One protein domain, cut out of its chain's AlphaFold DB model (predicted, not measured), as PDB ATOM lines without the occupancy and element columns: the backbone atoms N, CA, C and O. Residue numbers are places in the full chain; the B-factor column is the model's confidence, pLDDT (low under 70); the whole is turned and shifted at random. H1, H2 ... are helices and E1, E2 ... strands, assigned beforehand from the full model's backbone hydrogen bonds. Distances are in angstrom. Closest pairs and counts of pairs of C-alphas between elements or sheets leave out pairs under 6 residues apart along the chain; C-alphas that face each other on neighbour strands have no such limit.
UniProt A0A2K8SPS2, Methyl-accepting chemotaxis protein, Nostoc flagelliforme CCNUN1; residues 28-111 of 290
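What this domain is: This is residues 28 to 111 of the 290 residues of the protein "Methyl-accepting chemotaxis protein" of Nostoc flagelliforme CCNUN1 (UniProt A0A2K8SPS2). Two helices, H2 and H3, crossed at about a right angle, pack at one end of a long strand hairpin, E2 and E3, whose tip at Gly 93 reaches past them; H1 lies beyond H2. The 84 printed residues include H1 H2 E1 H3 E2 E3, in that order; the sheet runs E1 E3 E2, with E2 and E3 antiparallel. The class is mixed, helices and strands; the whole is compact, radius of gyration of the C-alphas 13.1 A, spans 44 by 30 by 18 A.

Where its parts are: H1 is residues 28 to 33, from C-alpha 28 at (30.277, 31.857, 17.800), 8.6 A; H2 is residues 38 to 50, 18.2 A; E1 is residues 58 to 60, 6.3 A; H3 is residues 66 to 79, 19.8 A; E2 is residues 82 to 91, 26.5 A; E3 is residues 94 to 103, 28.7 A, and ends with C-alpha 103 at (40.505, 38.292, 9.130).

How they stand to each other: H1 and H2 only just touch, with 3 pairs of C-alphas within 8 A, closest Ala 33 and Thr 41, 5.5 A. H2, with residues 39 to 44 alone, touches H3, about perpendicular at 73 degrees; closest C-alphas, Val 40 and Ala 72, 4.7 A. H2 stands up from the sheet; H3 only grazes it. E1 and E3 meet only at a point, C-alphas 59 and 100, 4.3 A. In hairpin E2 and E3, N 98 and O 87 are 2.8 A apart. In H1, H2 and H3 every O i to N i+4 pair is within hydrogen-bond range.

The domain as a whole: The farthest C-alphas, Glu 28 and Gly 93, are 44.0 A apart. The printed part has no cut and no long link; residue 110 is under pLDDT 70.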
ATOM      1  N   GLU A  28      30.673  32.760  18.876       86.62
ATOM      2  CA  GLU A  28      30.277  31.857  17.800       86.62
ATOM      3  C   GLU A  28      31.490  31.308  17.041       86.62
ATOM      4  O   GLU A  28      31.564  30.103  16.805       86.62
ATOM      5  N   ASP A  29      32.469  32.158  16.722       88.69
ATOM      6  CA  ASP A  29      33.687  31.758  16.011       88.69
ATOM      7  C   ASP A  29      34.543  30.818  16.860       88.69
ATOM      8  O   ASP A  29      35.072  29.821  16.366       88.69
ATOM      9  N   MET A  30      34.652  31.115  18.157       91.81
ATOM     10  CA  MET A  30      35.381  30.286  19.113       91.81
ATOM     11  C   MET A  30      34.703  28.918  19.301       91.81
ATOM     12  O   MET A  30      35.374  27.883  19.274       91.81
ATOM     13  N   LEU A  31      33.374  28.894  19.445       90.75
ATOM     14  CA  LEU A  31      32.583  27.661  19.537       90.75
ATOM     15  C   LEU A  31      32.592  26.860  18.231       90.75
ATOM     16  O   LEU A  31      32.496  25.634  18.254       90.75
ATOM     17  N   TRP A  32      32.682  27.529  17.084       94.00
ATOM     18  CA  TRP A  32      32.841  26.861  15.800       94.00
ATOM     19  C   TRP A  32      34.216  26.197  15.698       94.00
ATOM     20  O   TRP A  32      34.295  25.023  15.327       94.00
ATOM     21  N   ALA A  33      35.282  26.914  16.067       94.56
ATOM     22  CA  ALA A  33      36.660  26.432  15.985       94.56
ATOM     23  C   ALA A  33      36.928  25.244  16.920       94.56
ATOM     24  O   ALA A  33      37.696  24.348  16.561       94.56
ATOM     25  N   SER A  34      36.270  25.197  18.085       93.31
ATOM     26  CA  SER A  34      36.404  24.090  19.043       93.31
ATOM     27  C   SER A  34      35.811  22.768  18.545       93.31
ATOM     28  O   SER A  34      36.203  21.707  19.023       93.31
ATOM     29  N   LYS A  35      34.903  22.810  17.562       94.94
ATOM     30  CA  LYS A  35      34.301  21.620  16.938       94.94
ATOM     31  C   LYS A  35      35.119  21.069  15.765       94.94
ATOM     32  O   LYS A  35      34.753  20.038  15.204       94.94
ATOM     33  N   GLN A  36      36.177  21.764  15.339       96.12
ATOM     34  CA  GLN A  36      36.960  21.379  14.165       96.12
ATOM     35  C   GLN A  36      38.090  20.397  14.500       96.12
ATOM     36  O   GLN A  36      38.438  20.162  15.654       96.12
ATOM     37  N   LYS A  37      38.696  19.825  13.451       96.12
ATOM     38  CA  LYS A  37      39.927  19.029  13.571       96.12
ATOM     39  C   LYS A  37      41.063  19.897  14.116       96.12
ATOM     40  O   LYS A  37      41.158  21.069  13.760       96.12
ATOM     41  N   SER A  38      41.986  19.287  14.858       97.19
ATOM     42  CA  SER A  38      43.136  19.974  15.471       97.19
ATOM     43  C   SER A  38      43.928  20.845  14.493       97.19
ATOM     44  O   SER A  38      44.282  21.966  14.834       97.19
ATOM     45  N   SER A  39      44.141  20.387  13.257       97.75
ATOM     46  CA  SER A  39      44.829  21.167  12.221       97.75
ATOM     47  C   SER A  39      44.076  22.432  11.802       97.75
ATOM     48  O   SER A  39      44.693  23.461  11.539       97.75
ATOM     49  N   VAL A  40      42.745  22.380  11.750       97.75
ATOM     50  CA  VAL A  40      41.897  23.542  11.443       97.75
ATOM     51  C   VAL A  40      41.902  24.507  12.618       97.75
ATOM     52  O   VAL A  40      42.048  25.707  12.411       97.75
ATOM     53  N   THR A  41      41.782  23.992  13.843       97.38
ATOM     54  CA  THR A  41      41.817  24.806  15.062       97.38
ATOM     55  C   THR A  41      43.175  25.486  15.238       97.38
ATOM     56  O   THR A  41      43.216  26.675  15.541       97.38
ATOM     57  N   GLN A  42      44.281  24.782  14.977       97.62
ATOM     58  CA  GLN A  42      45.625  25.364  14.976       97.62
ATOM     59  C   GLN A  42      45.730  26.484  13.939       97.62
ATOM     60  O   GLN A  42      46.116  27.599  14.278       97.62
ATOM     61  N   LEU A  43      45.328  26.223  12.691       97.81
ATOM     62  CA  LEU A  43      45.396  27.237  11.642       97.81
ATOM     63  C   LEU A  43      44.493  28.442  11.947       97.81
ATOM     64  O   LEU A  43      44.858  29.574  11.650       97.81
ATOM     65  N   TRP A  44      43.332  28.221  12.568       97.19
ATOM     66  CA  TRP A  44      42.437  29.284  13.033       97.19
ATOM     67  C   TRP A  44      43.132  30.182  14.065       97.19
ATOM     68  O   TRP A  44      43.088  31.404  13.926       97.19
ATOM     69  N   GLN A  45      43.825  29.595  15.048       96.31
ATOM     70  CA  GLN A  45      44.615  30.346  16.030       96.31
ATOM     71  C   GLN A  45      45.732  31.138  15.346       96.31
ATOM     72  O   GLN A  45      45.851  32.339  15.577       96.31
ATOM     73  N   GLU A  46      46.493  30.499  14.454       96.81
ATOM     74  CA  GLU A  46      47.563  31.143  13.684       96.81
ATOM     75  C   GLU A  46      47.024  32.350  12.887       96.81
ATOM     76  O   GLU A  46      47.603  33.437  12.932       96.81
ATOM     77  N   CYS A  47      45.856  32.222  12.252       95.44
ATOM     78  CA  CYS A  47      45.224  33.322  11.520       95.44
ATOM     79  C   CYS A  47      44.787  34.479  12.436       95.44
ATOM     80  O   CYS A  47      45.028  35.640  12.100       95.44
ATOM     81  N   TRP A  48      44.196  34.192  13.602       93.00
ATOM     82  CA  TRP A  48      43.852  35.222  14.595       93.00
ATOM     83  C   TRP A  48      45.086  35.902  15.182       93.00
ATOM     84  O   TRP A  48      45.046  37.098  15.458       93.00
ATOM     85  N   THR A  49      46.190  35.176  15.359       92.50
ATOM     86  CA  THR A  49      47.449  35.782  15.813       92.50
ATOM     87  C   THR A  49      48.083  36.666  14.742       92.50
ATOM     88  O   THR A  49      48.641  37.711  15.077       92.50
ATOM     89  N   ALA A  50      47.957  36.293  13.464       93.56
ATOM     90  CA  ALA A  50      48.474  37.069  12.343       93.56
ATOM     91  C   ALA A  50      47.667  38.356  12.106       93.56
ATOM     92  O   ALA A  50      48.256  39.422  11.918       93.56
ATOM     93  N   ASP A  51      46.332  38.279  12.141       92.19
ATOM     94  CA  ASP A  51      45.433  39.426  11.953       92.19
ATOM     95  C   ASP A  51      44.332  39.488  13.035       92.19
ATOM     96  O   ASP A  51      43.166  39.164  12.781       92.19
ATOM     97  N   PRO A  52      44.668  39.928  14.262       87.94
ATOM     98  CA  PRO A  52      43.727  39.927  15.385       87.94
ATOM     99  C   PRO A  52      42.633  40.992  15.269       87.94
ATOM    100  O   PRO A  52      41.581  40.889  15.898       87.94
ATOM    101  N   TYR A  53      42.877  42.044  14.487       86.62
ATOM    102  CA  TYR A  53      41.961  43.173  14.362       86.62
ATOM    103  C   TYR A  53      41.200  43.166  13.042       86.62
ATOM    104  O   TYR A  53      40.228  43.902  12.916       86.62
ATOM    105  N   GLY A  54      41.596  42.367  12.053       81.44
ATOM    106  CA  GLY A  54      41.021  42.462  10.719       81.44
ATOM    107  C   GLY A  54      41.462  43.739  10.007       81.44
ATOM    108  O   GLY A  54      42.006  44.663  10.617       81.44
ATOM    109  N   SER A  55      41.166  43.823   8.708       74.50
ATOM    110  CA  SER A  55      41.411  44.938   7.760       74.50
ATOM    111  C   SER A  55      42.661  44.860   6.892       74.50
ATOM    112  O   SER A  55      42.621  45.408   5.788       74.50
ATOM    113  N   ARG A  56      43.718  44.155   7.299       85.44
ATOM    114  CA  ARG A  56      44.991  44.119   6.558       85.44
ATOM    115  C   ARG A  56      45.281  42.727   6.013       85.44
ATOM    116  O   ARG A  56      44.777  41.735   6.519       85.44
ATOM    117  N   TRP A  57      46.100  42.667   4.970       93.00
ATOM    118  CA  TRP A  57      46.738  41.419   4.568       93.00
ATOM    119  C   TRP A  57      47.965  41.219   5.445       93.00
ATOM    120  O   TRP A  57      48.833  42.090   5.485       93.00
ATOM    121  N   MET A  58      48.001  40.104   6.166       95.25
ATOM    122  CA  MET A  58      49.076  39.769   7.092       95.25
ATOM    123  C   MET A  58      49.743  38.467   6.650       95.25
ATOM    124  O   MET A  58      49.034  37.540   6.252       95.25
ATOM    125  N   PRO A  59      51.082  38.369   6.694       94.69
ATOM    126  CA  PRO A  59      51.776  37.131   6.367       94.69
ATOM    127  C   PRO A  59      51.385  36.035   7.358       94.69
ATOM    128  O   PRO A  59      51.327  36.262   8.567       94.69
ATOM    129  N   LEU A  60      51.110  34.845   6.835       94.94
ATOM    130  CA  LEU A  60      50.733  33.679   7.617       94.94
ATOM    131  C   LEU A  60      51.934  32.748   7.756       94.94
ATOM    132  O   LEU A  60      52.400  32.163   6.779       94.94
ATOM    133  N   SER A  61      52.411  32.600   8.989       92.50
ATOM    134  CA  SER A  61      53.388  31.580   9.358       92.50
ATOM    135  C   SER A  61      52.643  30.392   9.955       92.50
ATOM    136  O   SER A  61      51.855  30.565  10.882       92.50
ATOM    137  N   THR A  62      52.859  29.202   9.400       94.12
ATOM    138  CA  THR A  62      52.230  27.964   9.865       94.12
ATOM    139  C   THR A  62      53.259  26.850   9.914       94.12
ATOM    140  O   THR A  62      54.101  26.733   9.023       94.12
ATOM    141  N   ASN A  63      53.168  26.014  10.946       93.44
ATOM    142  CA  ASN A  63      53.992  24.811  11.077       93.44
ATOM    143  C   ASN A  63      53.302  23.568  10.491       93.44
ATOM    144  O   ASN A  63      53.807  22.451  10.618       93.44
ATOM    145  N   LEU A  64      52.130  23.734   9.874       95.00
ATOM    146  CA  LEU A  64      51.402  22.638   9.251       95.00
ATOM    147  C   LEU A  64      52.097  22.175   7.966       95.00
ATOM    148  O   LEU A  64      52.520  22.975   7.133       95.00
ATOM    149  N   GLY A  65      52.136  20.856   7.764       95.81
ATOM    150  CA  GLY A  65      52.551  20.278   6.487       95.81
ATOM    151  C   GLY A  65      51.658  20.763   5.340       95.81
ATOM    152  O   GLY A  65      50.465  21.000   5.533       95.81
ATOM    153  N   TYR A  66      52.216  20.885   4.133       93.62
ATOM    154  CA  TYR A  66      51.540  21.524   2.995       93.62
ATOM    155  C   TYR A  66      50.144  20.949   2.701       93.62
ATOM    156  O   TYR A  66      49.180  21.701   2.580       93.62
ATOM    157  N   SER A  67      49.994  19.623   2.640       95.00
ATOM    158  CA  SER A  67      48.694  18.980   2.382       95.00
ATOM    159  C   SER A  67      47.666  19.290   3.476       95.00
ATOM    160  O   SER A  67      46.525  19.650   3.177       95.00
ATOM    161  N   THR A  68      48.082  19.212   4.740       97.44
ATOM    162  CA  THR A  68      47.263  19.530   5.911       97.44
ATOM    163  C   THR A  68      46.854  20.997   5.920       97.44
ATOM    164  O   THR A  68      45.678  21.299   6.127       97.44
ATOM    165  N   PHE A  69      47.793  21.900   5.634       96.75
ATOM    166  CA  PHE A  69      47.528  23.324   5.490       96.75
ATOM    167  C   PHE A  69      46.493  23.583   4.395       96.75
ATOM    168  O   PHE A  69      45.517  24.281   4.639       96.75
ATOM    169  N   ILE A  70      46.641  22.990   3.206       96.00
ATOM    170  CA  ILE A  70      45.694  23.196   2.102       96.00
ATOM    171  C   ILE A  70      44.280  22.732   2.482       96.00
ATOM    172  O   ILE A  70      43.313  23.449   2.208       96.00
ATOM    173  N   GLN A  71      44.147  21.582   3.150       97.00
ATOM    174  CA  GLN A  71      42.853  21.097   3.641       97.00
ATOM    175  C   GLN A  71      42.264  22.020   4.716       97.00
ATOM    176  O   GLN A  71      41.099  22.407   4.618       97.00
ATOM    177  N   ALA A  72      43.059  22.417   5.713       97.19
ATOM    178  CA  ALA A  72      42.611  23.294   6.790       97.19
ATOM    179  C   ALA A  72      42.227  24.689   6.273       97.19
ATOM    180  O   ALA A  72      41.159  25.209   6.598       97.19
ATOM    181  N   LYS A  73      43.043  25.254   5.379       96.75
ATOM    182  CA  LYS A  73      42.779  26.515   4.683       96.75
ATOM    183  C   LYS A  73      41.478  26.445   3.896       96.75
ATOM    184  O   LYS A  73      40.708  27.400   3.924       96.75
ATOM    185  N   LYS A  74      41.203  25.325   3.209       95.81
ATOM    186  CA  LYS A  74      39.933  25.127   2.492       95.81
ATOM    187  C   LYS A  74      38.751  25.242   3.455       95.81
ATOM    188  O   LYS A  74      37.822  25.980   3.149       95.81
ATOM    189  N   VAL A  75      38.804  24.586   4.617       96.12
ATOM    190  CA  VAL A  75      37.740  24.657   5.637       96.12
ATOM    191  C   VAL A  75      37.568  26.082   6.175       96.12
ATOM    192  O   VAL A  75      36.445  26.581   6.224       96.12
ATOM    193  N   LEU A  76      38.662  26.771   6.513       94.62
ATOM    194  CA  LEU A  76      38.603  28.145   7.026       94.62
ATOM    195  C   LEU A  76      38.089  29.143   5.985       94.62
ATOM    196  O   LEU A  76      37.200  29.932   6.290       94.62
ATOM    197  N   ALA A  77      38.564  29.072   4.742       91.88
ATOM    198  CA  ALA A  77      38.058  29.917   3.663       91.88
ATOM    199  C   ALA A  77      36.560  29.668   3.412       91.88
ATOM    200  O   ALA A  77      35.786  30.599   3.213       91.88
ATOM    201  N   GLN A  78      36.134  28.405   3.477       89.19
ATOM    202  CA  GLN A  78      34.737  28.002   3.315       89.19
ATOM    203  C   GLN A  78      33.823  28.441   4.463       89.19
ATOM    204  O   GLN A  78      32.628  28.637   4.238       89.19
ATOM    205  N   SER A  79      34.358  28.564   5.680       87.94
ATOM    206  CA  SER A  79      33.616  29.087   6.834       87.94
ATOM    207  C   SER A  79      33.309  30.579   6.704       87.94
ATOM    208  O   SER A  79      32.382  31.067   7.340       87.94
ATOM    209  N   GLY A  80      34.054  31.287   5.848       88.81
ATOM    210  CA  GLY A  80      33.936  32.727   5.676       88.81
ATOM    211  C   GLY A  80      34.663  33.538   6.745       88.81
ATOM    212  O   GLY A  80      34.590  34.749   6.667       88.81
ATOM    213  N   LEU A  81      35.385  32.913   7.686       88.31
ATOM    214  CA  LEU A  81      36.119  33.600   8.763       88.31
ATOM    215  C   LEU A  81      37.390  34.315   8.276       88.31
ATOM    216  O   LEU A  81      37.801  35.340   8.823       88.31
ATOM    217  N   PHE A  82      38.026  33.772   7.237       94.19
ATOM    218  CA  PHE A  82      39.305  34.259   6.727       94.19
ATOM    219  C   PHE A  82      39.356  34.226   5.208       94.19
ATOM    220  O   PHE A  82      38.825  33.319   4.566       94.19
ATOM    221  N   ILE A  83      40.086  35.184   4.638       93.00
ATOM    222  CA  ILE A  83      40.425  35.206   3.217       93.00
ATOM    223  C   ILE A  83      41.927  34.979   3.083       93.00
ATOM    224  O   ILE A  83      42.717  35.611   3.779       93.00
ATOM    225  N   PHE A  84      42.319  34.103   2.160       95.62
ATOM    226  CA  PHE A  84      43.714  33.756   1.909       95.62
ATOM    227  C   PHE A  84      44.121  34.158   0.496       95.62
ATOM    228  O   PHE A  84      43.362  33.944  -0.453       95.62
ATOM    229  N   LYS A  85      45.342  34.668   0.346       94.62
ATOM    230  CA  LYS A  85      45.974  34.892  -0.957       94.62
ATOM    231  C   LYS A  85      47.400  34.343  -0.948       94.62
ATOM    232  O   LYS A  85      48.064  34.440   0.084       94.62
ATOM    233  N   PRO A  86      47.869  33.752  -2.058       93.31
ATOM    234  CA  PRO A  86      49.280  33.439  -2.196       93.31
ATOM    235  C   PRO A  86      50.069  34.748  -2.262       93.31
ATOM    236  O   PRO A  86      49.639  35.696  -2.922       93.31
ATOM    237  N   ASP A  87      51.207  34.779  -1.589       91.19
ATOM    238  CA  ASP A  87      52.155  35.884  -1.633       91.19
ATOM    239  C   ASP A  87      53.477  35.371  -2.194       91.19
ATOM    240  O   ASP A  87      53.989  34.339  -1.761       91.19
ATOM    241  N   LYS A  88      53.994  36.039  -3.219       88.31
ATOM    242  CA  LYS A  88      55.248  35.643  -3.859       88.31
ATOM    243  C   LYS A  88      56.334  36.535  -3.294       88.31
ATOM    244  O   LYS A  88      56.343  37.729  -3.575       88.31
ATOM    245  N   SER A  89      57.243  35.955  -2.521       80.38
ATOM    246  CA  SER A  89      58.408  36.680  -2.024       80.38
ATOM    247  C   SER A  89      59.666  36.155  -2.705       80.38
ATOM    248  O   SER A  89      59.928  34.946  -2.733       80.38
ATOM    249  N   THR A  90      60.438  37.068  -3.287       82.31
ATOM    250  CA  THR A  90      61.738  36.756  -3.878       82.31
ATOM    251  C   THR A  90      62.793  36.957  -2.807       82.31
ATOM    252  O   THR A  90      63.100  38.089  -2.445       82.31
ATOM    253  N   THR A  91      63.345  35.861  -2.295       72.88
ATOM    254  CA  THR A  91      64.460  35.900  -1.343       72.88
ATOM    255  C   THR A  91      65.650  35.211  -1.995       72.88
ATOM    256  O   THR A  91      65.534  34.069  -2.435       72.88
ATOM    257  N   ASP A  92      66.780  35.915  -2.100       76.00
ATOM    258  CA  ASP A  92      68.047  35.364  -2.616       76.00
ATOM    259  C   ASP A  92      67.938  34.741  -4.030       76.00
ATOM    260  O   ASP A  92      68.438  33.656  -4.321       76.00
ATOM    261  N   GLY A  93      67.176  35.398  -4.917       78.75
ATOM    262  CA  GLY A  93      66.953  34.948  -6.299       78.75
ATOM    263  C   GLY A  93      66.046  33.719  -6.453       78.75
ATOM    264  O   GLY A  93      65.815  33.275  -7.577       78.75
ATOM    265  N   ARG A  94      65.500  33.177  -5.355       78.06
ATOM    266  CA  ARG A  94      64.507  32.095  -5.363       78.06
ATOM    267  C   ARG A  94      63.128  32.650  -5.031       78.06
ATOM    268  O   ARG A  94      62.944  33.352  -4.037       78.06
ATOM    269  N   GLU A  95      62.143  32.314  -5.856       81.50
ATOM    270  CA  GLU A  95      60.745  32.623  -5.563       81.50
ATOM    271  C   GLU A  95      60.206  31.617  -4.544       81.50
ATOM    272  O   GLU A  95      60.171  30.410  -4.793       81.50
ATOM    273  N   THR A  96      59.766  32.115  -3.391       82.56
ATOM    274  CA  THR A  96      59.028  31.322  -2.405       82.56
ATOM    275  C   THR A  96      57.579  31.786  -2.373       82.56
ATOM    276  O   THR A  96      57.288  32.984  -2.352       82.56
ATOM    277  N   VAL A  97      56.653  30.826  -2.405       83.69
ATOM    278  CA  VAL A  97      55.218  31.103  -2.314       83.69
ATOM    279  C   VAL A  97      54.808  31.003  -0.849       83.69
ATOM    280  O   VAL A  97      54.656  29.909  -0.308       83.69
ATOM    281  N   GLY A  98      54.657  32.158  -0.212       89.94
ATOM    282  CA  GLY A  98      54.021  32.305   1.088       89.94
ATOM    283  C   GLY A  98      52.506  32.458   0.965       89.94
ATOM    284  O   GLY A  98      51.927  32.439  -0.125       89.94
ATOM    285  N   TRP A  99      51.847  32.623   2.107       94.38
ATOM    286  CA  TRP A  99      50.425  32.944   2.174       94.38
ATOM    287  C   TRP A  99      50.228  34.189   3.018       94.38
ATOM    288  O   TRP A  99      50.839  34.337   4.072       94.38
ATOM    289  N   VAL A 100      49.331  35.059   2.571       96.25
ATOM    290  CA  VAL A 100      48.786  36.141   3.386       96.25
ATOM    291  C   VAL A 100      47.333  35.837   3.724       96.25
ATOM    292  O   VAL A 100      46.585  35.272   2.917       96.25
ATOM    293  N   VAL A 101      46.936  36.219   4.930       96.50
ATOM    294  CA  VAL A 101      45.591  36.052   5.467       96.50
ATOM    295  C   VAL A 101      45.000  37.409   5.827       96.50
ATOM    296  O   VAL A 101      45.716  38.339   6.200       96.50
ATOM    297  N   ARG A 102      43.683  37.522   5.695       94.19
ATOM    298  CA  ARG A 102      42.890  38.645   6.189       94.19
ATOM    299  C   ARG A 102      41.739  38.104   7.018       94.19
ATOM    300  O   ARG A 102      40.985  37.253   6.537       94.19
ATOM    301  N   ASN A 103      41.601  38.614   8.232       92.56
ATOM    302  CA  ASN A 103      40.505  38.292   9.130       92.56
ATOM    303  C   ASN A 103      39.310  39.209   8.843       92.56
ATOM    304  O   ASN A 103      39.433  40.438   8.872       92.56
ATOM    305  N   VAL A 104      38.155  38.614   8.553       89.19
ATOM    306  CA  VAL A 104      36.927  39.367   8.252       89.19
ATOM    307  C   VAL A 104      36.055  39.624   9.482       89.19
ATOM    308  O   VAL A 104      35.138  40.433   9.405       89.19
ATOM    309  N   HIS A 105      36.352  38.985  10.613       84.94
ATOM    310  CA  HIS A 105      35.619  39.137  11.877       84.94
ATOM    311  C   HIS A 105      36.422  39.919  12.930       84.94
ATOM    312  O   HIS A 105      35.984  40.099  14.066       84.94
ATOM    313  N   GLY A 106      37.610  40.411  12.575       83.81
ATOM    314  CA  GLY A 106      38.424  41.212  13.483       83.81
ATOM    315  C   GLY A 106      37.761  42.548  13.854       83.81
ATOM    316  O   GLY A 106      36.927  43.081  13.121       83.81
ATOM    317  N   SER A 107      38.149  43.126  14.993       76.56
ATOM    318  CA  SER A 107      37.491  44.309  15.585       76.56
ATOM    319  C   SER A 107      37.499  45.601  14.745       76.56
ATOM    320  O   SER A 107      36.753  46.530  15.039       76.56
ATOM    321  N   ARG A 108      38.311  45.693  13.687       77.00
ATOM    322  CA  ARG A 108      38.344  46.808  12.718       77.00
ATOM    323  C   ARG A 108      37.434  46.587  11.512       77.00
ATOM    324  O   ARG A 108      37.362  47.468  10.658       77.00
ATOM    325  N   GLN A 109      36.802  45.422  11.373       78.00
ATOM    326  CA  GLN A 109      35.860  45.153  10.284       78.00
ATOM    327  C   GLN A 109      34.534  45.836  10.580       78.00
ATOM    328  O   GLN A 109      33.589  45.252  11.100       78.00
ATOM    329  N   LYS A 110      34.519  47.132  10.280       67.69
ATOM    330  CA  LYS A 110      33.422  48.050  10.547       67.69
ATOM    331  C   LYS A 110      32.120  47.540   9.935       67.69
ATOM    332  O   LYS A 110      31.097  47.582  10.592       67.69
ATOM    333  N   GLU A 111      32.163  46.966   8.738       70.12
ATOM    334  CA  GLU A 111      30.988  46.380   8.093       70.12
ATOM    335  C   GLU A 111      30.413  45.222   8.916       70.12
ATOM    336  O   GLU A 111      29.209  45.176   9.139       70.12
TER     337      GLU A 111